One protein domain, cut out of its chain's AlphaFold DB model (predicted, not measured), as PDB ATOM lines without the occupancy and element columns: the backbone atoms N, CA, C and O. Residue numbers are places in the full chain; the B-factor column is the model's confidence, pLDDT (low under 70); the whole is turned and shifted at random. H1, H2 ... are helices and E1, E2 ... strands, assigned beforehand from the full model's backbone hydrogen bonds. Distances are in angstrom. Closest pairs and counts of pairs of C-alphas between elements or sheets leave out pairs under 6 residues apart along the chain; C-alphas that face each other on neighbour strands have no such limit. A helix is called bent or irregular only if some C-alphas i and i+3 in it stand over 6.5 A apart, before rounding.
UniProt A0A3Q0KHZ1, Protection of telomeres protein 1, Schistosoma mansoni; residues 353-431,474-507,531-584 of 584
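Overview. This is residues 353 to 431, 474 to 507 and 531 to 584 of the 584 residues of the protein "Protection of telomeres protein 1" of Schistosoma mansoni (UniProt A0A3Q0KHZ1). A strongly twisted sheet of six strands rolls round on itself in the middle of an elongated domain, sharply bent at E2 and bringing its edge strands E4 and E6 side by side. H1 starts at the sheet and runs outward with the loop of residues 378 to 398 to make one end, while H2 and H3 lie towards the other end. The printed part has 167 residues and is of mixed class, with three named helices and six named strands: along the chain H1 comes first, then the strands E1 to E4, then H2 and H3, and last E5 and E6; the sheet is branched, and its neighbour pairs, E1 and E2, E2 and E3, E2 and E5, E3 and E4, E5 and E6, are antiparallel. The whole is compact, with a radius of gyration of the C-alphas of 17.9 A, and spans 65 by 34 by 29 A.

Arrangement. H1, residues 360 to 377, is on the sheet with its residues 360 to 371; residues 373 to 379 stand free. E1, residues 399 to 401, and E2, residues 412 to 427, form a hairpin, with N 400 and O 416 within hydrogen-bond range at 2.8 A. E3, residues 474 to 480, is antiparallel to E2, with N 424 and O 477 2.8 A apart. E3 and E4, residues 483 to 490, form a hairpin, with N 478 and O 485 at 2.7 A. The closest C-alphas of H1 and E4 are those of Ile 360 and Gly 483, 6.0 A apart. H2, residues 492 to 499, is on the opposite face from H1, at a height over the sheet of 9.3 A. H2 and H3, residues 533 to 544, only just touch, with 3 pairs of C-alphas within 8 A, H3 with residues 537 to 541 alone; the closest are those of Ile 498 and Gln 540, 6.0 A. They stand about perpendicular, at 83 degrees. H3 only grazes the sheet, with residues 538 to 544. E5, residues 548 to 558, is antiparallel to E2, with N 417 and O 553 at 3.0 A. E1 and E3 lie on one side of E2, E5 on the other side. E5 and E6, residues 575 to 579, form a hairpin, with N 554 and O 577 at 2.8 A. The closest C-alphas of E4 and E6 are those of Thr 488 and His 577, 4.7 A apart. Every O i to N i+4 pair is within hydrogen-bond range in H2 and H3, and 12 of 14 in H1.

Along the chain. H1 begins at C-alpha 360, (119.127, 114.792, 110.395), and is 26.7 A long; it is irregular, with C-alphas 364 and 367 7.2 A apart. E2 is 26.2 A long and bends by 116 degrees at residue 424. E3 is 19.6 A, E4 23.1 A and H3 17.0 A long; E1 and H2 are shorter. E5 is 29.6 A long and bends by 63 degrees at residue 551. E6 ends at C-alpha 579, (120.801, 126.432, 121.536).

Size, cuts and confidence. The C-alphas of Leu 382 and Ile 531, the two farthest apart, are 65.7 A apart. Residues 432 to 473 and 508 to 530 are not printed; the C-alpha gaps across these cuts are 13.0 A and 13.9 A. The links H1 to E1 and E5 to E6 are long. The mean pLDDT of the printed part is 78.9, and 36 residues are under 70, among them 378 to 393 and 561 to 573.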
ATOM      1  N   GLU A 353     122.530 131.974 106.960       78.13
ATOM      2  CA  GLU A 353     122.983 130.596 107.100       78.13
ATOM      3  C   GLU A 353     121.986 129.688 107.836       78.13
ATOM      4  O   GLU A 353     122.136 128.473 107.832       78.13
ATOM      5  N   LEU A 354     120.975 130.248 108.502       84.23
ATOM      6  CA  LEU A 354     119.993 129.507 109.303       84.23
ATOM      7  C   LEU A 354     118.569 129.658 108.770       84.23
ATOM      8  O   LEU A 354     117.606 129.180 109.376       84.23
ATOM      9  N   GLN A 355     118.406 130.289 107.606       80.74
ATOM     10  CA  GLN A 355     117.099 130.416 106.964       80.74
ATOM     11  C   GLN A 355     116.527 129.057 106.543       80.74
ATOM     12  O   GLN A 355     115.305 128.889 106.535       80.74
ATOM     13  N   TYR A 356     117.391 128.079 106.258       83.84
ATOM     14  CA  TYR A 356     117.002 126.755 105.782       83.84
ATOM     15  C   TYR A 356     117.326 125.675 106.823       83.84
ATOM     16  O   TYR A 356     118.501 125.461 107.117       83.84
ATOM     17  N   PRO A 357     116.315 124.990 107.391       90.50
ATOM     18  CA  PRO A 357     116.559 123.831 108.237       90.50
ATOM     19  C   PRO A 357     117.185 122.695 107.422       90.50
ATOM     20  O   PRO A 357     116.873 122.526 106.240       90.50
ATOM     21  N   LEU A 358     118.025 121.901 108.077       91.82
ATOM     22  CA  LEU A 358     118.636 120.696 107.525       91.82
ATOM     23  C   LEU A 358     117.924 119.437 108.021       91.82
ATOM     24  O   LEU A 358     117.349 119.424 109.112       91.82
ATOM     25  N   THR A 359     117.994 118.372 107.223       90.97
ATOM     26  CA  THR A 359     117.604 117.028 107.666       90.97
ATOM     27  C   THR A 359     118.634 116.457 108.639       90.97
ATOM     28  O   THR A 359     119.803 116.850 108.640       90.97
ATOM     29  N   ILE A 360     118.241 115.477 109.447       90.64
ATOM     30  CA  ILE A 360     119.127 114.792 110.395       90.64
ATOM     31  C   ILE A 360     120.334 114.168 109.684       90.64
ATOM     32  O   ILE A 360     121.463 114.289 110.163       90.64
ATOM     33  N   SER A 361     120.126 113.540 108.527       86.61
ATOM     34  CA  SER A 361     121.215 112.976 107.724       86.61
ATOM     35  C   SER A 361     122.178 114.060 107.227       86.61
ATOM     36  O   SER A 361     123.393 113.881 107.290       86.61
ATOM     37  N   GLN A 362     121.676 115.229 106.811       89.29
ATOM     38  CA  GLN A 362     122.540 116.364 106.468       89.29
ATOM     39  C   GLN A 362     123.331 116.844 107.694       89.29
ATOM     40  O   GLN A 362     124.549 116.981 107.615       89.29
ATOM     41  N   ILE A 363     122.679 117.021 108.846       91.22
ATOM     42  CA  ILE A 363     123.328 117.455 110.093       91.22
ATOM     43  C   ILE A 363     124.469 116.513 110.499       91.22
ATOM     44  O   ILE A 363     125.571 116.977 110.792       91.22
ATOM     45  N   ARG A 364     124.238 115.195 110.461       86.90
ATOM     46  CA  ARG A 364     125.256 114.173 110.770       86.90
ATOM     47  C   ARG A 364     126.469 114.234 109.834       86.90
ATOM     48  O   ARG A 364     127.566 113.866 110.240       86.90
ATOM     49  N   ASN A 365     126.298 114.736 108.610       84.99
ATOM     50  CA  ASN A 365     127.361 114.840 107.608       84.99
ATOM     51  C   ASN A 365     128.136 116.173 107.636       84.99
ATOM     52  O   ASN A 365     129.193 116.267 107.009       84.99
ATOM     53  N   ILE A 366     127.689 117.188 108.391       86.83
ATOM     54  CA  ILE A 366     128.401 118.477 108.524       86.83
ATOM     55  C   ILE A 366     129.888 118.302 108.893       86.83
ATOM     56  O   ILE A 366     130.726 118.931 108.240       86.83
ATOM     57  N   PRO A 367     130.271 117.461 109.876       85.22
ATOM     58  CA  PRO A 367     131.673 117.299 110.258       85.22
ATOM     59  C   PRO A 367     132.573 116.835 109.109       85.22
ATOM     60  O   PRO A 367     133.721 117.276 109.022       85.22
ATOM     61  N   VAL A 368     132.059 115.981 108.216       81.10
ATOM     62  CA  VAL A 368     132.786 115.502 107.030       81.10
ATOM     63  C   VAL A 368     133.061 116.672 106.085       81.10
ATOM     64  O   VAL A 368     134.216 116.918 105.741       81.10
ATOM     65  N   ILE A 369     132.035 117.468 105.769       80.14
ATOM     66  CA  ILE A 369     132.150 118.625 104.864       80.14
ATOM     67  C   ILE A 369     133.084 119.699 105.429       80.14
ATOM     68  O   ILE A 369     133.906 120.265 104.707       80.14
ATOM     69  N   VAL A 370     132.993 119.986 106.731       80.39
ATOM     70  CA  VAL A 370     133.886 120.949 107.393       80.39
ATOM     71  C   VAL A 370     135.340 120.492 107.289       80.39
ATOM     72  O   VAL A 370     136.219 121.299 106.985       80.39
ATOM     73  N   ASN A 371     135.595 119.201 107.506       76.80
ATOM     74  CA  ASN A 371     136.936 118.633 107.436       76.80
ATOM     75  C   ASN A 371     137.491 118.655 106.001       76.80
ATOM     76  O   ASN A 371     138.649 119.015 105.800       76.80
ATOM     77  N   GLU A 372     136.667 118.348 104.995       75.52
ATOM     78  CA  GLU A 372     137.034 118.479 103.577       75.52
ATOM     79  C   GLU A 372     137.391 119.919 103.212       75.52
ATOM     80  O   GLU A 372     138.454 120.172 102.643       75.52
ATOM     81  N   LYS A 373     136.561 120.889 103.612       77.25
ATOM     82  CA  LYS A 373     136.812 122.313 103.351       77.25
ATOM     83  C   LYS A 373     138.109 122.788 104.014       77.25
ATOM     84  O   LYS A 373     138.866 123.552 103.417       77.25
ATOM     85  N   GLN A 374     138.407 122.313 105.226       74.19
ATOM     86  CA  GLN A 374     139.676 122.596 105.905       74.19
ATOM     87  C   GLN A 374     140.879 121.954 105.194       74.19
ATOM     88  O   GLN A 374     141.913 122.611 105.063       74.19
ATOM     89  N   ARG A 375     140.760 120.713 104.697       69.94
ATOM     90  CA  ARG A 375     141.823 120.023 103.936       69.94
ATOM     91  C   ARG A 375     142.125 120.697 102.604       69.94
ATOM     92  O   ARG A 375     143.299 120.896 102.296       69.94
ATOM     93  N   GLN A 376     141.092 121.113 101.874       71.79
ATOM     94  CA  GLN A 376     141.226 121.881 100.632       71.79
ATOM     95  C   GLN A 376     141.989 123.187 100.859       71.79
ATOM     96  O   GLN A 376     142.886 123.527 100.095       71.79
ATOM     97  N   LEU A 377     141.690 123.894 101.953       73.26
ATOM     98  CA  LEU A 377     142.404 125.119 102.330       73.26
ATOM     99  C   LEU A 377     143.869 124.881 102.727       73.26
ATOM    100  O   LEU A 377     144.645 125.833 102.770       73.26
ATOM    101  N   SER A 378     144.247 123.642 103.046       67.16
ATOM    102  CA  SER A 378     145.581 123.287 103.535       67.16
ATOM    103  C   SER A 378     146.385 122.395 102.572       67.16
ATOM    104  O   SER A 378     147.404 121.842 102.981       67.16
ATOM    105  N   ASP A 379     145.974 122.301 101.297       60.58
ATOM    106  CA  ASP A 379     146.646 121.554 100.209       60.58
ATOM    107  C   ASP A 379     146.853 120.039 100.481       60.58
ATOM    108  O   ASP A 379     147.664 119.373  99.832       60.58
ATOM    109  N   TRP A 380     146.101 119.444 101.418       55.85
ATOM    110  CA  TRP A 380     146.253 118.024 101.790       55.85
ATOM    111  C   TRP A 380     145.656 117.033 100.782       55.85
ATOM    112  O   TRP A 380     146.039 115.858 100.786       55.85
ATOM    113  N   ASP A 381     144.757 117.484  99.904       51.32
ATOM    114  CA  ASP A 381     144.034 116.618  98.957       51.32
ATOM    115  C   ASP A 381     144.955 115.894  97.961       51.32
ATOM    116  O   ASP A 381     144.576 114.871  97.392       51.32
ATOM    117  N   LEU A 382     146.201 116.351  97.795       50.79
ATOM    118  CA  LEU A 382     147.193 115.697  96.938       50.79
ATOM    119  C   LEU A 382     147.701 114.347  97.481       50.79
ATOM    120  O   LEU A 382     148.318 113.598  96.722       50.79
ATOM    121  N   LEU A 383     147.483 114.023  98.763       50.20
ATOM    122  CA  LEU A 383     148.088 112.841  99.399       50.20
ATOM    123  C   LEU A 383     147.103 111.712  99.732       50.20
ATOM    124  O   LEU A 383     147.521 110.555  99.729       50.20
ATOM    125  N   TYR A 384     145.824 112.006  99.996       52.79
ATOM    126  CA  TYR A 384     144.832 110.992 100.390       52.79
ATOM    127  C   TYR A 384     143.416 111.361  99.913       52.79
ATOM    128  O   TYR A 384     142.684 112.019 100.655       52.79
ATOM    129  N   PRO A 385     142.998 110.928  98.707       51.04
ATOM    130  CA  PRO A 385     141.622 111.114  98.261       51.04
ATOM    131  C   PRO A 385     140.672 110.310  99.160       51.04
ATOM    132  O   PRO A 385     140.814 109.092  99.289       51.04
ATOM    133  N   ILE A 386     139.710 110.987  99.790       52.01
ATOM    134  CA  ILE A 386     138.607 110.319 100.486       52.01
ATOM    135  C   ILE A 386     137.666 109.770  99.409       52.01
ATOM    136  O   ILE A 386     137.280 110.496  98.493       52.01
ATOM    137  N   GLN A 387     137.296 108.493  99.502       46.60
ATOM    138  CA  GLN A 387     136.115 108.000  98.799       46.60
ATOM    139  C   GLN A 387     134.900 108.588  99.510       46.60
ATOM    140  O   GLN A 387     134.504 108.101 100.565       46.60
ATOM    141  N   THR A 388     134.357 109.676  98.975       47.17
ATOM    142  CA  THR A 388     133.084 110.219  99.434       47.17
ATOM    143  C   THR A 388     131.978 109.269  98.996       47.17
ATOM    144  O   THR A 388     131.518 109.293  97.855       47.17
ATOM    145  N   GLU A 389     131.571 108.381  99.904       51.59
ATOM    146  CA  GLU A 389     130.237 107.789  99.829       51.59
ATOM    147  C   GLU A 389     129.226 108.936  99.740       51.59
ATOM    148  O   GLU A 389     129.411 109.964 100.392       51.59
ATOM    149  N   PHE A 390     128.226 108.792  98.865       52.28
ATOM    150  CA  PHE A 390     127.246 109.823  98.516       52.28
ATOM    151  C   PHE A 390     126.754 110.590  99.754       52.28
ATOM    152  O   PHE A 390     125.857 110.141 100.466       52.28
ATOM    153  N   ALA A 391     127.342 111.761 100.003       56.27
ATOM    154  CA  ALA A 391     126.889 112.653 101.052       56.27
ATOM    155  C   ALA A 391     125.693 113.447 100.504       56.27
ATOM    156  O   ALA A 391     125.803 114.028  99.415       56.27
ATOM    157  N   PRO A 392     124.550 113.494 101.211       58.64
ATOM    158  CA  PRO A 392     123.435 114.336 100.805       58.64
ATOM    159  C   PRO A 392     123.928 115.779 100.696       58.64
ATOM    160  O   PRO A 392     124.610 116.275 101.596       58.64
ATOM    161  N   SER A 393     123.614 116.461  99.589       69.86
ATOM    162  CA  SER A 393     124.130 117.812  99.373       69.86
ATOM    163  C   SER A 393     123.633 118.731 100.490       69.86
ATOM    164  O   SER A 393     122.423 118.941 100.631       69.86
ATOM    165  N   ILE A 394     124.554 119.275 101.282       75.25
ATOM    166  CA  ILE A 394     124.248 120.317 102.262       75.25
ATOM    167  C   ILE A 394     124.347 121.655 101.527       75.25
ATOM    168  O   ILE A 394     125.389 121.918 100.916       75.25
ATOM    169  N   PRO A 395     123.303 122.502 101.534       75.27
ATOM    170  CA  PRO A 395     123.414 123.818 100.930       75.27
ATOM    171  C   PRO A 395     124.540 124.617 101.624       75.27
ATOM    172  O   PRO A 395     124.700 124.529 102.844       75.27
ATOM    173  N   PRO A 396     125.365 125.360 100.862       67.35
ATOM    174  CA  PRO A 396     126.618 125.943 101.355       67.35
ATOM    175  C   PRO A 396     126.442 126.960 102.493       67.35
ATOM    176  O   PRO A 396     127.388 127.182 103.243       67.35
ATOM    177  N   ASP A 397     125.229 127.490 102.655       76.25
ATOM    178  CA  ASP A 397     124.855 128.514 103.630       76.25
ATOM    179  C   ASP A 397     123.713 127.993 104.521       76.25
ATOM    180  O   ASP A 397     122.625 128.557 104.586       76.25
ATOM    181  N   SER A 398     123.907 126.819 105.123       85.47
ATOM    182  CA  SER A 398     122.928 126.183 106.033       85.47
ATOM    183  C   SER A 398     123.489 125.909 107.429       85.47
ATOM    184  O   SER A 398     122.892 125.193 108.239       85.47
ATOM    185  N   TRP A 399     124.695 126.411 107.688       88.35
ATOM    186  CA  TRP A 399     125.408 126.217 108.935       88.35
ATOM    187  C   TRP A 399     126.446 127.322 109.154       88.35
ATOM    188  O   TRP A 399     127.013 127.861 108.206       88.35
ATOM    189  N   LEU A 400     126.704 127.639 110.421       87.34
ATOM    190  CA  LEU A 400     127.595 128.707 110.860       87.34
ATOM    191  C   LEU A 400     128.710 128.130 111.736       87.34
ATOM    192  O   LEU A 400     128.451 127.564 112.795       87.34
ATOM    193  N   THR A 401     129.967 128.290 111.328       84.64
ATOM    194  CA  THR A 401     131.119 127.957 112.184       84.64
ATOM    195  C   THR A 401     131.262 128.963 113.324       84.64
ATOM    196  O   THR A 401     131.313 130.165 113.077       84.64
ATOM    197  N   CYS A 402     131.417 128.483 114.557       83.25
ATOM    198  CA  CYS A 402     131.739 129.334 115.699       83.25
ATOM    199  C   CYS A 402     133.256 129.553 115.786       83.25
ATOM    200  O   CYS A 402     134.020 128.595 115.941       83.25
ATOM    201  N   THR A 403     133.700 130.807 115.691       75.48
ATOM    202  CA  THR A 403     135.123 131.174 115.811       75.48
ATOM    203  C   THR A 403     135.503 131.651 117.208       75.48
ATOM    204  O   THR A 403     136.643 131.458 117.627       75.48
ATOM    205  N   ASP A 404     134.548 132.211 117.950       78.64
ATOM    206  CA  ASP A 404     134.789 132.899 119.220       78.64
ATOM    207  C   ASP A 404     134.534 131.965 120.410       78.64
ATOM    208  O   ASP A 404     133.713 132.218 121.290       78.64
ATOM    209  N   LEU A 405     135.241 130.835 120.414       77.72
ATOM    210  CA  LEU A 405     135.131 129.836 121.474       77.72
ATOM    211  C   LEU A 405     135.916 130.247 122.721       77.72
ATOM    212  O   LEU A 405     137.016 130.803 122.645       77.72
ATOM    213  N   LEU A 406     135.381 129.883 123.888       79.14
ATOM    214  CA  LEU A 406     136.122 129.946 125.145       79.14
ATOM    215  C   LEU A 406     137.427 129.148 125.026       79.14
ATOM    216  O   LEU A 406     137.498 128.131 124.336       79.14
ATOM    217  N   ILE A 407     138.462 129.562 125.763       74.04
ATOM    218  CA  ILE A 407     139.768 128.877 125.765       74.04
ATOM    219  C   ILE A 407     139.602 127.383 126.093       74.04
ATOM    220  O   ILE A 407     140.261 126.539 125.482       74.04
ATOM    221  N   SER A 408     138.677 127.054 127.001       76.47
ATOM    222  CA  SER A 408     138.327 125.681 127.374       76.47
ATOM    223  C   SER A 408     137.720 124.863 126.234       76.47
ATOM    224  O   SER A 408     137.842 123.650 126.271       76.47
ATOM    225  N   GLU A 409     137.111 125.485 125.222       81.04
ATOM    226  CA  GLU A 409     136.492 124.820 124.064       81.04
ATOM    227  C   GLU A 409     137.362 124.908 122.798       81.04
ATOM    228  O   GLU A 409     136.998 124.385 121.751       81.04
ATOM    229  N   SER A 410     138.550 125.517 122.874       83.01
ATOM    230  CA  SER A 410     139.421 125.755 121.708       83.01
ATOM    231  C   SER A 410     139.844 124.485 120.949       83.01
ATOM    232  O   SER A 410     140.201 124.558 119.766       83.01
ATOM    233  N   TYR A 411     139.787 123.319 121.600       84.72
ATOM    234  CA  TYR A 411     140.077 122.013 121.005       84.72
ATOM    235  C   TYR A 411     138.904 121.419 120.207       84.72
ATOM    236  O   TYR A 411     139.091 120.400 119.543       84.72
ATOM    237  N   LEU A 412     137.724 122.033 120.262       87.89
ATOM    238  CA  LEU A 412     136.525 121.601 119.557       87.89
ATOM    239  C   LEU A 412     136.357 122.366 118.242       87.89
ATOM    240  O   LEU A 412     136.750 123.527 118.109       87.89
ATOM    241  N   ASN A 413     135.756 121.698 117.266       87.40
ATOM    242  CA  ASN A 413     135.015 122.342 116.196       87.40
ATOM    243  C   ASN A 413     133.581 122.526 116.683       87.40
ATOM    244  O   ASN A 413     133.014 121.606 117.273       87.40
ATOM    245  N   VAL A 414     133.014 123.705 116.440       90.26
ATOM    246  CA  VAL A 414     131.642 124.034 116.823       90.26
ATOM    247  C   VAL A 414     130.942 124.671 115.635       90.26
ATOM    248  O   VAL A 414     131.463 125.605 115.021       90.26
ATOM    249  N   VAL A 415     129.760 124.155 115.322       90.41
ATOM    250  CA  VAL A 415     128.909 124.638 114.240       90.41
ATOM    251  C   VAL A 415     127.485 124.795 114.748       90.41
ATOM    252  O   VAL A 415     126.985 123.937 115.470       90.41
ATOM    253  N   TYR A 416     126.825 125.869 114.338       91.81
ATOM    254  CA  TYR A 416     125.395 126.059 114.518       91.81
ATOM    255  C   TYR A 416     124.658 125.743 113.224       91.81
ATOM    256  O   TYR A 416     125.109 126.091 112.135       91.81
ATOM    257  N   THR A 417     123.513 125.088 113.336       93.15
ATOM    258  CA  THR A 417     122.588 124.862 112.224       93.15
ATOM    259  C   THR A 417     121.152 124.897 112.740       93.15
ATOM    260  O   THR A 417     120.919 125.085 113.935       93.15
ATOM    261  N   ARG A 418     120.179 124.727 111.851       93.07
ATOM    262  CA  ARG A 418     118.756 124.689 112.180       93.07
ATOM    263  C   ARG A 418     118.188 123.313 111.864       93.07
ATOM    264  O   ARG A 418     118.436 122.773 110.789       93.07
ATOM    265  N   LEU A 419     117.396 122.775 112.782       93.44
ATOM    266  CA  LEU A 419     116.736 121.480 112.653       93.44
ATOM    267  C   LEU A 419     115.226 121.649 112.789       93.44
ATOM    268  O   LEU A 419     114.757 122.220 113.772       93.44
ATOM    269  N   CYS A 420     114.486 121.076 111.839       92.71
ATOM    270  CA  CYS A 420     113.067 120.779 111.997       92.71
ATOM    271  C   CYS A 420     112.891 119.266 112.103       92.71
ATOM    272  O   CYS A 420     113.163 118.558 111.138       92.71
ATOM    273  N   ALA A 421     112.446 118.778 113.257       92.03
ATOM    274  CA  ALA A 421     112.272 117.348 113.493       92.03
ATOM    275  C   ALA A 421     111.165 117.077 114.509       92.03
ATOM    276  O   ALA A 421     110.703 117.983 115.209       92.03
ATOM    277  N   ARG A 422     110.736 115.820 114.587       88.47
ATOM    278  CA  ARG A 422     109.689 115.376 115.503       88.47
ATOM    279  C   ARG A 422     110.278 114.729 116.745       88.47
ATOM    280  O   ARG A 422     111.195 113.931 116.626       88.47
ATOM    281  N   VAL A 423     109.730 115.039 117.917       87.63
ATOM    282  CA  VAL A 423     110.101 114.406 119.187       87.63
ATOM    283  C   VAL A 423     109.429 113.042 119.273       87.63
ATOM    284  O   VAL A 423     108.205 112.951 119.368       87.63
ATOM    285  N   VAL A 424     110.225 111.977 119.240       84.13
ATOM    286  CA  VAL A 424     109.727 110.599 119.331       84.13
ATOM    287  C   VAL A 424     109.835 110.001 120.714       84.13
ATOM    288  O   VAL A 424     109.036 109.132 121.055       84.13
ATOM    289  N   ASP A 425     110.814 110.460 121.484       87.14
ATOM    290  CA  ASP A 425     111.044 110.043 122.856       87.14
ATOM    291  C   ASP A 425     111.706 111.186 123.632       87.14
ATOM    292  O   ASP A 425     112.296 112.105 123.048       87.14
ATOM    293  N   ILE A 426     111.608 111.133 124.953       89.40
ATOM    294  CA  ILE A 426     112.186 112.127 125.847       89.40
ATOM    295  C   ILE A 426     112.670 111.470 127.132       89.40
ATOM    296  O   ILE A 426     112.031 110.578 127.672       89.40
ATOM    297  N   ALA A 427     113.780 111.957 127.669       89.81
ATOM    298  CA  ALA A 427     114.150 111.722 129.055       89.81
ATOM    299  C   ALA A 427     114.289 113.076 129.762       89.81
ATOM    300  O   ALA A 427     114.929 113.977 129.209       89.81
ATOM    301  N   PRO A 428     113.713 113.242 130.966       91.46
ATOM    302  CA  PRO A 428     113.131 112.212 131.840       91.46
ATOM    303  C   PRO A 428     111.619 111.950 131.641       91.46
ATOM    304  O   PRO A 428     110.867 112.866 131.308       91.46
ATOM    305  N   LEU A 429     111.171 110.715 131.929       85.84
ATOM    306  CA  LEU A 429     109.750 110.294 131.913       85.84
ATOM    307  C   LEU A 429     109.222 109.740 133.250       85.84
ATOM    308  O   LEU A 429     108.014 109.535 133.405       85.84
ATOM    309  N   ASP A 430     110.100 109.563 134.234       86.32
ATOM    310  CA  ASP A 430     109.755 109.189 135.602       86.32
ATOM    311  C   ASP A 430     110.527 110.045 136.619       86.32
ATOM    312  O   ASP A 430     111.487 110.743 136.280       86.32
ATOM    313  N   VAL A 431     110.092 110.014 137.880       84.19
ATOM    314  CA  VAL A 431     110.635 110.869 138.950       84.19
ATOM    315  C   VAL A 431     112.110 110.574 139.227       84.19
ATOM    316  O   VAL A 431     112.886 111.489 139.510       84.19
ATOM    317  N   PHE A 474     117.836 117.573 129.832       93.71
ATOM    318  CA  PHE A 474     116.872 116.687 129.178       93.71
ATOM    319  C   PHE A 474     117.457 116.146 127.875       93.71
ATOM    320  O   PHE A 474     118.307 116.780 127.247       93.71
ATOM    321  N   PHE A 475     116.966 114.990 127.445       92.64
ATOM    322  CA  PHE A 475     117.343 114.371 126.180       92.64
ATOM    323  C   PHE A 475     116.104 114.231 125.314       92.64
ATOM    324  O   PHE A 475     115.128 113.618 125.734       92.64
ATOM    325  N   LEU A 476     116.143 114.796 124.111       92.35
ATOM    326  CA  LEU A 476     115.104 114.617 123.107       92.35
ATOM    327  C   LEU A 476     115.608 113.632 122.068       92.35
ATOM    328  O   LEU A 476     116.620 113.886 121.417       92.35
ATOM    329  N   HIS A 477     114.892 112.532 121.885       90.72
ATOM    330  CA  HIS A 477     115.076 111.689 120.719       90.72
ATOM    331  C   HIS A 477     114.187 112.242 119.613       90.72
ATOM    332  O   HIS A 477     112.971 112.361 119.773       90.72
ATOM    333  N   LEU A 478     114.815 112.622 118.512       89.71
ATOM    334  CA  LEU A 478     114.183 113.236 117.365       89.71
ATOM    335  C   LEU A 478     114.242 112.317 116.157       89.71
ATOM    336  O   LEU A 478     115.209 111.574 115.995       89.71
ATOM    337  N   GLU A 479     113.264 112.453 115.274       88.24
ATOM    338  CA  GLU A 479     113.267 111.810 113.966       88.24
ATOM    339  C   GLU A 479     112.843 112.775 112.853       88.24
ATOM    340  O   GLU A 479     112.095 113.739 113.059       88.24
ATOM    341  N   ASP A 480     113.293 112.456 111.648       88.60
ATOM    342  CA  ASP A 480     112.782 112.966 110.386       88.60
ATOM    343  C   ASP A 480     112.841 111.828 109.338       88.60
ATOM    344  O   ASP A 480     113.313 110.731 109.651       88.60
ATOM    345  N   PRO A 481     112.387 112.026 108.085       85.52
ATOM    346  CA  PRO A 481     112.436 110.962 107.077       85.52
ATOM    347  C   PRO A 481     113.841 110.406 106.805       85.52
ATOM    348  O   PRO A 481     113.961 109.313 106.261       85.52
ATOM    349  N   SER A 482     114.895 111.155 107.139       86.38
ATOM    350  CA  SER A 482     116.286 110.806 106.859       86.38
ATOM    351  C   SER A 482     116.983 110.062 108.003       86.38
ATOM    352  O   SER A 482     118.071 109.523 107.790       86.38
ATOM    353  N   GLY A 483     116.392 110.013 109.200       85.31
ATOM    354  CA  GLY A 483     116.930 109.251 110.322       85.31
ATOM    355  C   GLY A 483     116.506 109.769 111.693       85.31
ATOM    356  O   GLY A 483     115.499 110.451 111.844       85.31
ATOM    357  N   ASN A 484     117.310 109.432 112.704       87.97
ATOM    358  CA  ASN A 484     117.068 109.773 114.107       87.97
ATOM    359  C   ASN A 484     118.243 110.558 114.708       87.97
ATOM    360  O   ASN A 484     119.380 110.400 114.260       87.97
ATOM    361  N   LEU A 485     118.012 111.369 115.737       89.29
ATOM    362  CA  LEU A 485     119.039 112.159 116.425       89.29
ATOM    363  C   LEU A 485     118.688 112.329 117.904       89.29
ATOM    364  O   LEU A 485     117.546 112.628 118.223       89.29
ATOM    365  N   ILE A 486     119.660 112.203 118.807       91.04
ATOM    366  CA  ILE A 486     119.464 112.567 120.216       91.04
ATOM    367  C   ILE A 486     120.028 113.973 120.432       91.04
ATOM    368  O   ILE A 486     121.225 114.193 120.243       91.04
ATOM    369  N   LEU A 487     119.175 114.918 120.829       92.79
ATOM    370  CA  LEU A 487     119.580 116.250 121.270       92.79
ATOM    371  C   LEU A 487     119.618 116.330 122.788       92.79
ATOM    372  O   LEU A 487     118.687 115.914 123.475       92.79
ATOM    373  N   THR A 488     120.659 116.972 123.297       93.45
ATOM    374  CA  THR A 488     120.742 117.374 124.698       93.45
ATOM    375  C   THR A 488     120.172 118.783 124.863       93.45
ATOM    376  O   THR A 488     120.503 119.701 124.111       93.45
ATOM    377  N   VAL A 489     119.323 118.983 125.864       93.20
ATOM    378  CA  VAL A 489     118.695 120.269 126.183       93.20
ATOM    379  C   VAL A 489     119.066 120.630 127.612       93.20
ATOM    380  O   VAL A 489     118.855 119.836 128.521       93.20
ATOM    381  N   THR A 490     119.632 121.814 127.826       90.80
ATOM    382  CA  THR A 490     120.166 122.205 129.139       90.80
ATOM    383  C   THR A 490     119.646 123.548 129.617       90.80
ATOM    384  O   THR A 490     119.472 124.472 128.821       90.80
ATOM    385  N   GLY A 491     119.488 123.685 130.933       88.51
ATOM    386  CA  GLY A 491     119.277 124.966 131.600       88.51
ATOM    387  C   GLY A 491     118.051 125.709 131.086       88.51
ATOM    388  O   GLY A 491     116.955 125.152 131.021       88.51
ATOM    389  N   HIS A 492     118.253 126.963 130.673       85.99
ATOM    390  CA  HIS A 492     117.186 127.809 130.144       85.99
ATOM    391  C   HIS A 492     116.460 127.159 128.952       85.99
ATOM    392  O   HIS A 492     115.246 127.316 128.828       85.99
ATOM    393  N   ASN A 493     117.134 126.371 128.110       88.92
ATOM    394  CA  ASN A 493     116.472 125.744 126.962       88.92
ATOM    395  C   ASN A 493     115.413 124.722 127.400       88.92
ATOM    396  O   ASN A 493     114.359 124.638 126.772       88.92
ATOM    397  N   VAL A 494     115.631 124.017 128.517       90.03
ATOM    398  CA  VAL A 494     114.615 123.130 129.113       90.03
ATOM    399  C   VAL A 494     113.447 123.949 129.653       90.03
ATOM    400  O   VAL A 494     112.291 123.641 129.374       90.03
ATOM    401  N   ILE A 495     113.741 125.028 130.381       87.73
ATOM    402  CA  ILE A 495     112.722 125.919 130.951       87.73
ATOM    403  C   ILE A 495     111.859 126.527 129.836       87.73
ATOM    404  O   ILE A 495     110.634 126.520 129.928       87.73
ATOM    405  N   SER A 496     112.476 126.993 128.747       85.67
ATOM    406  CA  SER A 496     111.778 127.541 127.580       85.67
ATOM    407  C   SER A 496     110.918 126.488 126.880       85.67
ATOM    408  O   SER A 496     109.795 126.790 126.479       85.67
ATOM    409  N   LEU A 497     111.427 125.260 126.746       88.27
ATOM    410  CA  LEU A 497     110.696 124.138 126.161       88.27
ATOM    411  C   LEU A 497     109.438 123.817 126.976       88.27
ATOM    412  O   LEU A 497     108.346 123.753 126.418       88.27
ATOM    413  N   ILE A 498     109.560 123.709 128.298       87.90
ATOM    414  CA  ILE A 498     108.426 123.429 129.189       87.90
ATOM    415  C   ILE A 498     107.442 124.608 129.214       87.90
ATOM    416  O   ILE A 498     106.235 124.396 129.107       87.90
ATOM    417  N   ASN A 499     107.933 125.850 129.283       86.18
ATOM    418  CA  ASN A 499     107.099 127.060 129.272       86.18
ATOM    419  C   ASN A 499     106.209 127.188 128.030       86.18
ATOM    420  O   ASN A 499     105.148 127.811 128.107       86.18
ATOM    421  N   SER A 500     106.632 126.622 126.895       83.39
ATOM    422  CA  SER A 500     105.837 126.625 125.663       83.39
ATOM    423  C   SER A 500     104.576 125.756 125.754       83.39
ATOM    424  O   SER A 500     103.644 125.968 124.982       83.39
ATOM    425  N   LEU A 501     104.523 124.820 126.709       83.97
ATOM    426  CA  LEU A 501     103.432 123.857 126.864       83.97
ATOM    427  C   LEU A 501     102.504 124.152 128.042       83.97
ATOM    428  O   LEU A 501     101.333 123.776 128.000       83.97
ATOM    429  N   VAL A 502     103.002 124.801 129.093       83.32
ATOM    430  CA  VAL A 502     102.178 125.103 130.269       83.32
ATOM    431  C   VAL A 502     101.224 126.271 130.059       83.32
ATOM    432  O   VAL A 502     101.533 127.250 129.372       83.32
ATOM    433  N   ASP A 503     100.094 126.177 130.756       78.80
ATOM    434  CA  ASP A 503      99.144 127.269 130.930       78.80
ATOM    435  C   ASP A 503      99.796 128.469 131.636       78.80
ATOM    436  O   ASP A 503     100.748 128.327 132.415       78.80
ATOM    437  N   ASP A 504      99.252 129.661 131.384       80.82
ATOM    438  CA  ASP A 504      99.793 130.930 131.886       80.82
ATOM    439  C   ASP A 504      99.980 130.954 133.411       80.82
ATOM    440  O   ASP A 504     100.956 131.526 133.904       80.82
ATOM    441  N   ASP A 505      99.111 130.265 134.153       80.31
ATOM    442  CA  ASP A 505      99.128 130.220 135.617       80.31
ATOM    443  C   ASP A 505     100.345 129.471 136.196       80.31
ATOM    444  O   ASP A 505     100.762 129.743 137.324       80.31
ATOM    445  N   LEU A 506     100.952 128.546 135.439       79.11
ATOM    446  CA  LEU A 506     102.109 127.753 135.885       79.11
ATOM    447  C   LEU A 506     103.459 128.367 135.482       79.11
ATOM    448  O   LEU A 506     104.492 128.018 136.063       79.11
ATOM    449  N   ARG A 507     103.476 129.305 134.527       84.38
ATOM    450  CA  ARG A 507     104.707 129.961 134.047       84.38
ATOM    451  C   ARG A 507     105.514 130.654 135.153       84.38
ATOM    452  O   ARG A 507     106.741 130.540 135.120       84.38
ATOM    453  N   ILE A 531      99.915 120.509 144.258       66.86
ATOM    454  CA  ILE A 531     100.436 120.167 142.938       66.86
ATOM    455  C   ILE A 531     101.879 119.707 143.126       66.86
ATOM    456  O   ILE A 531     102.685 120.451 143.684       66.86
ATOM    457  N   SER A 532     102.210 118.486 142.693       77.07
ATOM    458  CA  SER A 532     103.587 117.995 142.801       77.07
ATOM    459  C   SER A 532     104.414 118.496 141.599       77.07
ATOM    460  O   SER A 532     104.007 118.288 140.449       77.07
ATOM    461  N   PRO A 533     105.530 119.221 141.829       79.97
ATOM    462  CA  PRO A 533     106.336 119.820 140.763       79.97
ATOM    463  C   PRO A 533     106.826 118.807 139.725       79.97
ATOM    464  O   PRO A 533     106.775 119.060 138.524       79.97
ATOM    465  N   ASP A 534     107.240 117.631 140.191       83.88
ATOM    466  CA  ASP A 534     107.696 116.511 139.373       83.88
ATOM    467  C   ASP A 534     106.603 116.049 138.407       83.88
ATOM    468  O   ASP A 534     106.868 115.889 137.217       83.88
ATOM    469  N   LYS A 535     105.350 115.937 138.869       81.94
ATOM    470  CA  LYS A 535     104.219 115.592 138.001       81.94
ATOM    471  C   LYS A 535     103.972 116.650 136.933       81.94
ATOM    472  O   LYS A 535     103.704 116.270 135.801       81.94
ATOM    473  N   ILE A 536     104.097 117.944 137.248       83.23
ATOM    474  CA  ILE A 536     103.951 119.013 136.241       83.23
ATOM    475  C   ILE A 536     105.020 118.876 135.155       83.23
ATOM    476  O   ILE A 536     104.683 118.901 133.970       83.23
ATOM    477  N   VAL A 537     106.292 118.733 135.550       86.93
ATOM    478  CA  VAL A 537     107.414 118.606 134.606       86.93
ATOM    479  C   VAL A 537     107.236 117.372 133.730       86.93
ATOM    480  O   VAL A 537     107.280 117.484 132.508       86.93
ATOM    481  N   LEU A 538     106.984 116.211 134.341       87.98
ATOM    482  CA  LEU A 538     106.812 114.950 133.620       87.98
ATOM    483  C   LEU A 538     105.590 114.975 132.701       87.98
ATOM    484  O   LEU A 538     105.635 114.403 131.614       87.98
ATOM    485  N   GLU A 539     104.518 115.665 133.089       85.33
ATOM    486  CA  GLU A 539     103.364 115.857 132.216       85.33
ATOM    487  C   GLU A 539     103.714 116.702 130.989       85.33
ATOM    488  O   GLU A 539     103.344 116.346 129.872       85.33
ATOM    489  N   GLN A 540     104.502 117.769 131.151       87.13
ATOM    490  CA  GLN A 540     104.970 118.531 129.992       87.13
ATOM    491  C   GLN A 540     105.932 117.713 129.124       87.13
ATOM    492  O   GLN A 540     105.843 117.793 127.901       87.13
ATOM    493  N   CYS A 541     106.784 116.866 129.717       87.48
ATOM    494  CA  CYS A 541     107.588 115.908 128.957       87.48
ATOM    495  C   CYS A 541     106.708 114.992 128.098       87.48
ATOM    496  O   CYS A 541     106.983 114.809 126.917       87.48
ATOM    497  N   ARG A 542     105.609 114.461 128.644       84.40
ATOM    498  CA  ARG A 542     104.677 113.628 127.868       84.40
ATOM    499  C   ARG A 542     104.005 114.406 126.744       84.40
ATOM    500  O   ARG A 542     103.874 113.878 125.647       84.40
ATOM    501  N   ARG A 543     103.638 115.668 126.979       84.43
ATOM    502  CA  ARG A 543     103.036 116.539 125.956       84.43
ATOM    503  C   ARG A 543     103.999 116.912 124.825       84.43
ATOM    504  O   ARG A 543     103.527 117.279 123.752       84.43
ATOM    505  N   LEU A 544     105.315 116.795 125.036       84.99
ATOM    506  CA  LEU A 544     106.322 116.960 123.981       84.99
ATOM    507  C   LEU A 544     106.319 115.815 122.969       84.99
ATOM    508  O   LEU A 544     106.704 116.030 121.822       84.99
ATOM    509  N   LEU A 545     105.899 114.614 123.363       83.86
ATOM    510  CA  LEU A 545     105.922 113.452 122.481       83.86
ATOM    511  C   LEU A 545     104.999 113.674 121.276       83.86
ATOM    512  O   LEU A 545     103.836 114.048 121.407       83.86
ATOM    513  N   GLY A 546     105.539 113.458 120.080       78.62
ATOM    514  CA  GLY A 546     104.852 113.652 118.806       78.62
ATOM    515  C   GLY A 546     104.842 115.085 118.301       78.62
ATOM    516  O   GLY A 546     104.481 115.302 117.144       78.62
ATOM    517  N   GLN A 547     105.262 116.049 119.121       85.42
ATOM    518  CA  GLN A 547     105.397 117.432 118.688       85.42
ATOM    519  C   GLN A 547     106.580 117.559 117.746       85.42
ATOM    520  O   GLN A 547     107.608 116.901 117.908       85.42
ATOM    521  N   TRP A 548     106.453 118.444 116.768       87.84
ATOM    522  CA  TRP A 548     107.590 118.845 115.966       87.84
ATOM    523  C   TRP A 548     108.152 120.174 116.461       87.84
ATOM    524  O   TRP A 548     107.429 121.056 116.935       87.84
ATOM    525  N   ILE A 549     109.471 120.285 116.384       90.98
ATOM    526  CA  ILE A 549     110.248 121.418 116.868       90.98
ATOM    527  C   ILE A 549     111.079 121.993 115.726       90.98
ATOM    528  O   ILE A 549     111.509 121.264 114.835       90.98
ATOM    529  N   ASP A 550     111.308 123.298 115.772       91.38
ATOM    530  CA  ASP A 550     112.135 124.068 114.850       91.38
ATOM    531  C   ASP A 550     113.143 124.893 115.666       91.38
ATOM    532  O   ASP A 550     112.817 125.920 116.273       91.38
ATOM    533  N   VAL A 551     114.366 124.371 115.765       91.27
ATOM    534  CA  VAL A 551     115.356 124.794 116.765       91.27
ATOM    535  C   VAL A 551     116.736 125.013 116.164       91.27
ATOM    536  O   VAL A 551     117.121 124.372 115.183       91.27
ATOM    537  N   ALA A 552     117.506 125.896 116.801       91.30
ATOM    538  CA  ALA A 552     118.935 125.991 116.573       91.30
ATOM    539  C   ALA A 552     119.647 124.834 117.280       91.30
ATOM    540  O   ALA A 552     119.386 124.538 118.449       91.30
ATOM    541  N   VAL A 553     120.572 124.198 116.571       92.95
ATOM    542  CA  VAL A 553     121.374 123.083 117.067       92.95
ATOM    543  C   VAL A 553     122.843 123.485 117.057       92.95
ATOM    544  O   VAL A 553     123.384 123.830 116.008       92.95
ATOM    545  N   LYS A 554     123.491 123.417 118.224       92.68
ATOM    546  CA  LYS A 554     124.951 123.453 118.374       92.68
ATOM    547  C   LYS A 554     125.479 122.034 118.184       92.68
ATOM    548  O   LYS A 554     125.116 121.132 118.936       92.68
ATOM    549  N   ILE A 555     126.348 121.858 117.202       92.25
ATOM    550  CA  ILE A 555     127.085 120.626 116.931       92.25
ATOM    551  C   ILE A 555     128.525 120.854 117.363       92.25
ATOM    552  O   ILE A 555     129.140 121.840 116.951       92.25
ATOM    553  N   SER A 556     129.085 119.944 118.155       90.57
ATOM    554  CA  SER A 556     130.493 120.008 118.538       90.57
ATOM    555  C   SER A 556     131.191 118.659 118.466       90.57
ATOM    556  O   SER A 556     130.621 117.643 118.852       90.57
ATOM    557  N   TRP A 557     132.438 118.669 117.990       88.88
ATOM    558  CA  TRP A 557     133.323 117.502 117.945       88.88
ATOM    559  C   TRP A 557     134.781 117.906 118.145       88.88
ATOM    560  O   TRP A 557     135.172 119.051 117.917       88.88
ATOM    561  N   SER A 558     135.615 116.960 118.566       84.78
ATOM    562  CA  SER A 558     137.052 117.188 118.741       84.78
ATOM    563  C   SER A 558     137.740 117.545 117.420       84.78
ATOM    564  O   SER A 558     137.583 116.850 116.425       84.78
ATOM    565  N   LYS A 559     138.621 118.555 117.408       80.82
ATOM    566  CA  LYS A 559     139.499 118.839 116.252       80.82
ATOM    567  C   LYS A 559     140.453 117.693 115.914       80.82
ATOM    568  O   LYS A 559     141.044 117.686 114.840       80.82
ATOM    569  N   LYS A 560     140.657 116.759 116.848       75.32
ATOM    570  CA  LYS A 560     141.495 115.572 116.636       75.32
ATOM    571  C   LYS A 560     140.727 114.408 116.018       75.32
ATOM    572  O   LYS A 560     141.379 113.479 115.546       75.32
ATOM    573  N   SER A 561     139.394 114.418 116.055       68.61
ATOM    574  CA  SER A 561     138.619 113.371 115.401       68.61
ATOM    575  C   SER A 561     138.648 113.606 113.891       68.61
ATOM    576  O   SER A 561     138.650 114.745 113.422       68.61
ATOM    577  N   ILE A 562     138.750 112.522 113.119       60.43
ATOM    578  CA  ILE A 562     138.674 112.558 111.655       60.43
ATOM    579  C   ILE A 562     137.337 111.915 111.267       60.43
ATOM    580  O   ILE A 562     137.278 110.686 111.132       60.43
ATOM    581  N   PRO A 563     136.267 112.714 111.096       55.25
ATOM    582  CA  PRO A 563     134.975 112.208 110.647       55.25
ATOM    583  C   PRO A 563     135.129 111.452 109.320       55.25
ATOM    584  O   PRO A 563     135.823 111.930 108.421       55.25
ATOM    585  N   GLY A 564     134.524 110.265 109.216       50.50
ATOM    586  CA  GLY A 564     134.499 109.455 107.990       50.50
ATOM    587  C   GLY A 564     135.657 108.464 107.784       50.50
ATOM    588  O   GLY A 564     135.676 107.782 106.768       50.50
ATOM    589  N   THR A 565     136.617 108.340 108.712       46.10
ATOM    590  CA  THR A 565     137.722 107.345 108.590       46.10
ATOM    591  C   THR A 565     137.553 106.085 109.437       46.10
ATOM    592  O   THR A 565     138.267 105.103 109.242       46.10
ATOM    593  N   THR A 566     136.590 106.081 110.348       35.16
ATOM    594  CA  THR A 566     136.172 104.900 111.101       35.16
ATOM    595  C   THR A 566     134.737 104.601 110.717       35.16
ATOM    596  O   THR A 566     133.926 105.526 110.731       35.16
ATOM    597  N   ASN A 567     134.441 103.341 110.366       36.98
ATOM    598  CA  ASN A 567     133.084 102.859 110.102       36.98
ATOM    599  C   ASN A 567     132.095 103.522 111.068       36.98
ATOM    600  O   ASN A 567     132.346 103.576 112.274       36.98
ATOM    601  N   THR A 568     131.023 104.045 110.489       38.23
ATOM    602  CA  THR A 568     129.978 104.953 110.989       38.23
ATOM    603  C   THR A 568     129.215 104.508 112.248       38.23
ATOM    604  O   THR A 568     128.153 105.038 112.549       38.23
ATOM    605  N   GLU A 569     129.748 103.570 113.028       39.99
ATOM    606  CA  GLU A 569     129.129 103.051 114.250       39.99
ATOM    607  C   GLU A 569     129.602 103.760 115.532       39.99
ATOM    608  O   GLU A 569     128.923 103.670 116.550       39.99
ATOM    609  N   ASN A 570     130.710 104.516 115.509       42.63
ATOM    610  CA  ASN A 570     131.190 105.265 116.681       42.63
ATOM    611  C   ASN A 570     130.988 106.782 116.525       42.63
ATOM    612  O   ASN A 570     131.946 107.549 116.471       42.63
ATOM    613  N   ASP A 571     129.722 107.206 116.527       52.72
ATOM    614  CA  ASP A 571     129.259 108.611 116.585       52.72
ATOM    615  C   ASP A 571     129.560 109.303 117.942       52.72
ATOM    616  O   ASP A 571     129.146 110.434 118.181       52.72
ATOM    617  N   ASN A 572     130.285 108.641 118.853       54.01
ATOM    618  CA  ASN A 572     130.454 109.054 120.254       54.01
ATOM    619  C   ASN A 572     131.190 110.392 120.458       54.01
ATOM    620  O   ASN A 572     131.164 110.933 121.563       54.01
ATOM    621  N   ASP A 573     131.844 110.924 119.423       69.89
ATOM    622  CA  ASP A 573     132.536 112.216 119.485       69.89
ATOM    623  C   ASP A 573     131.640 113.404 119.099       69.89
ATOM    624  O   ASP A 573     132.045 114.552 119.305       69.89
ATOM    625  N   LEU A 574     130.453 113.157 118.530       81.70
ATOM    626  CA  LEU A 574     129.521 114.210 118.135       81.70
ATOM    627  C   LEU A 574     128.539 114.513 119.259       81.70
ATOM    628  O   LEU A 574     127.811 113.648 119.741       81.70
ATOM    629  N   GLN A 575     128.500 115.781 119.652       86.53
ATOM    630  CA  GLN A 575     127.548 116.292 120.626       86.53
ATOM    631  C   GLN A 575     126.589 117.256 119.943       86.53
ATOM    632  O   GLN A 575     127.016 118.168 119.233       86.53
ATOM    633  N   PHE A 576     125.297 117.059 120.194       89.10
ATOM    634  CA  PHE A 576     124.226 117.872 119.642       89.10
ATOM    635  C   PHE A 576     123.423 118.496 120.780       89.10
ATOM    636  O   PHE A 576     122.856 117.788 121.617       89.10
ATOM    637  N   HIS A 577     123.366 119.823 120.807       88.38
ATOM    638  CA  HIS A 577     122.673 120.581 121.842       88.38
ATOM    639  C   HIS A 577     121.658 121.537 121.229       88.38
ATOM    640  O   HIS A 577     121.967 122.207 120.244       88.38
ATOM    641  N   ILE A 578     120.475 121.662 121.836       84.81
ATOM    642  CA  ILE A 578     119.603 122.806 121.538       84.81
ATOM    643  C   ILE A 578     120.297 124.073 122.031       84.81
ATOM    644  O   ILE A 578     120.755 124.118 123.176       84.81
ATOM    645  N   ASN A 579     120.334 125.098 121.183       80.83
ATOM    646  CA  ASN A 579     120.801 126.432 121.536       80.83
ATOM    647  C   ASN A 579     119.638 127.431 121.494       80.83
ATOM    648  O   ASN A 579     118.728 127.275 120.678       80.83
ATOM    649  N   ASP A 580     119.666 128.457 122.348       74.64
ATOM    650  CA  ASP A 580     118.709 129.561 122.213       74.64
ATOM    651  C   ASP A 580     119.139 130.442 121.035       74.64
ATOM    652  O   ASP A 580     120.331 130.657 120.795       74.64
ATOM    653  N   TRP A 581     118.149 130.930 120.295       67.96
ATOM    654  CA  TRP A 581     118.332 131.753 119.104       67.96
ATOM    655  C   TRP A 581     119.061 133.061 119.407       67.96
ATOM    656  O   TRP A 581     119.731 133.585 118.531       67.96
ATOM    657  N   ASP A 582     118.970 133.552 120.645       68.39
ATOM    658  CA  ASP A 582     119.644 134.776 121.087       68.39
ATOM    659  C   ASP A 582     121.177 134.615 121.222       68.39
ATOM    660  O   ASP A 582     121.890 135.608 121.370       68.39
ATOM    661  N   PHE A 583     121.699 133.381 121.175       63.00
ATOM    662  CA  PHE A 583     123.134 133.064 121.283       63.00
ATOM    663  C   PHE A 583     123.729 132.478 119.996       63.00
ATOM    664  O   PHE A 583     124.809 131.877 120.041       63.00
ATOM    665  N   VAL A 584     123.011 132.589 118.878       56.43
ATOM    666  CA  VAL A 584     123.490 132.229 117.538       56.43
ATOM    667  C   VAL A 584     123.697 133.501 116.739       56.43
ATOM    668  O   VAL A 584     124.764 133.605 116.097       56.43
TER     669      VAL A 584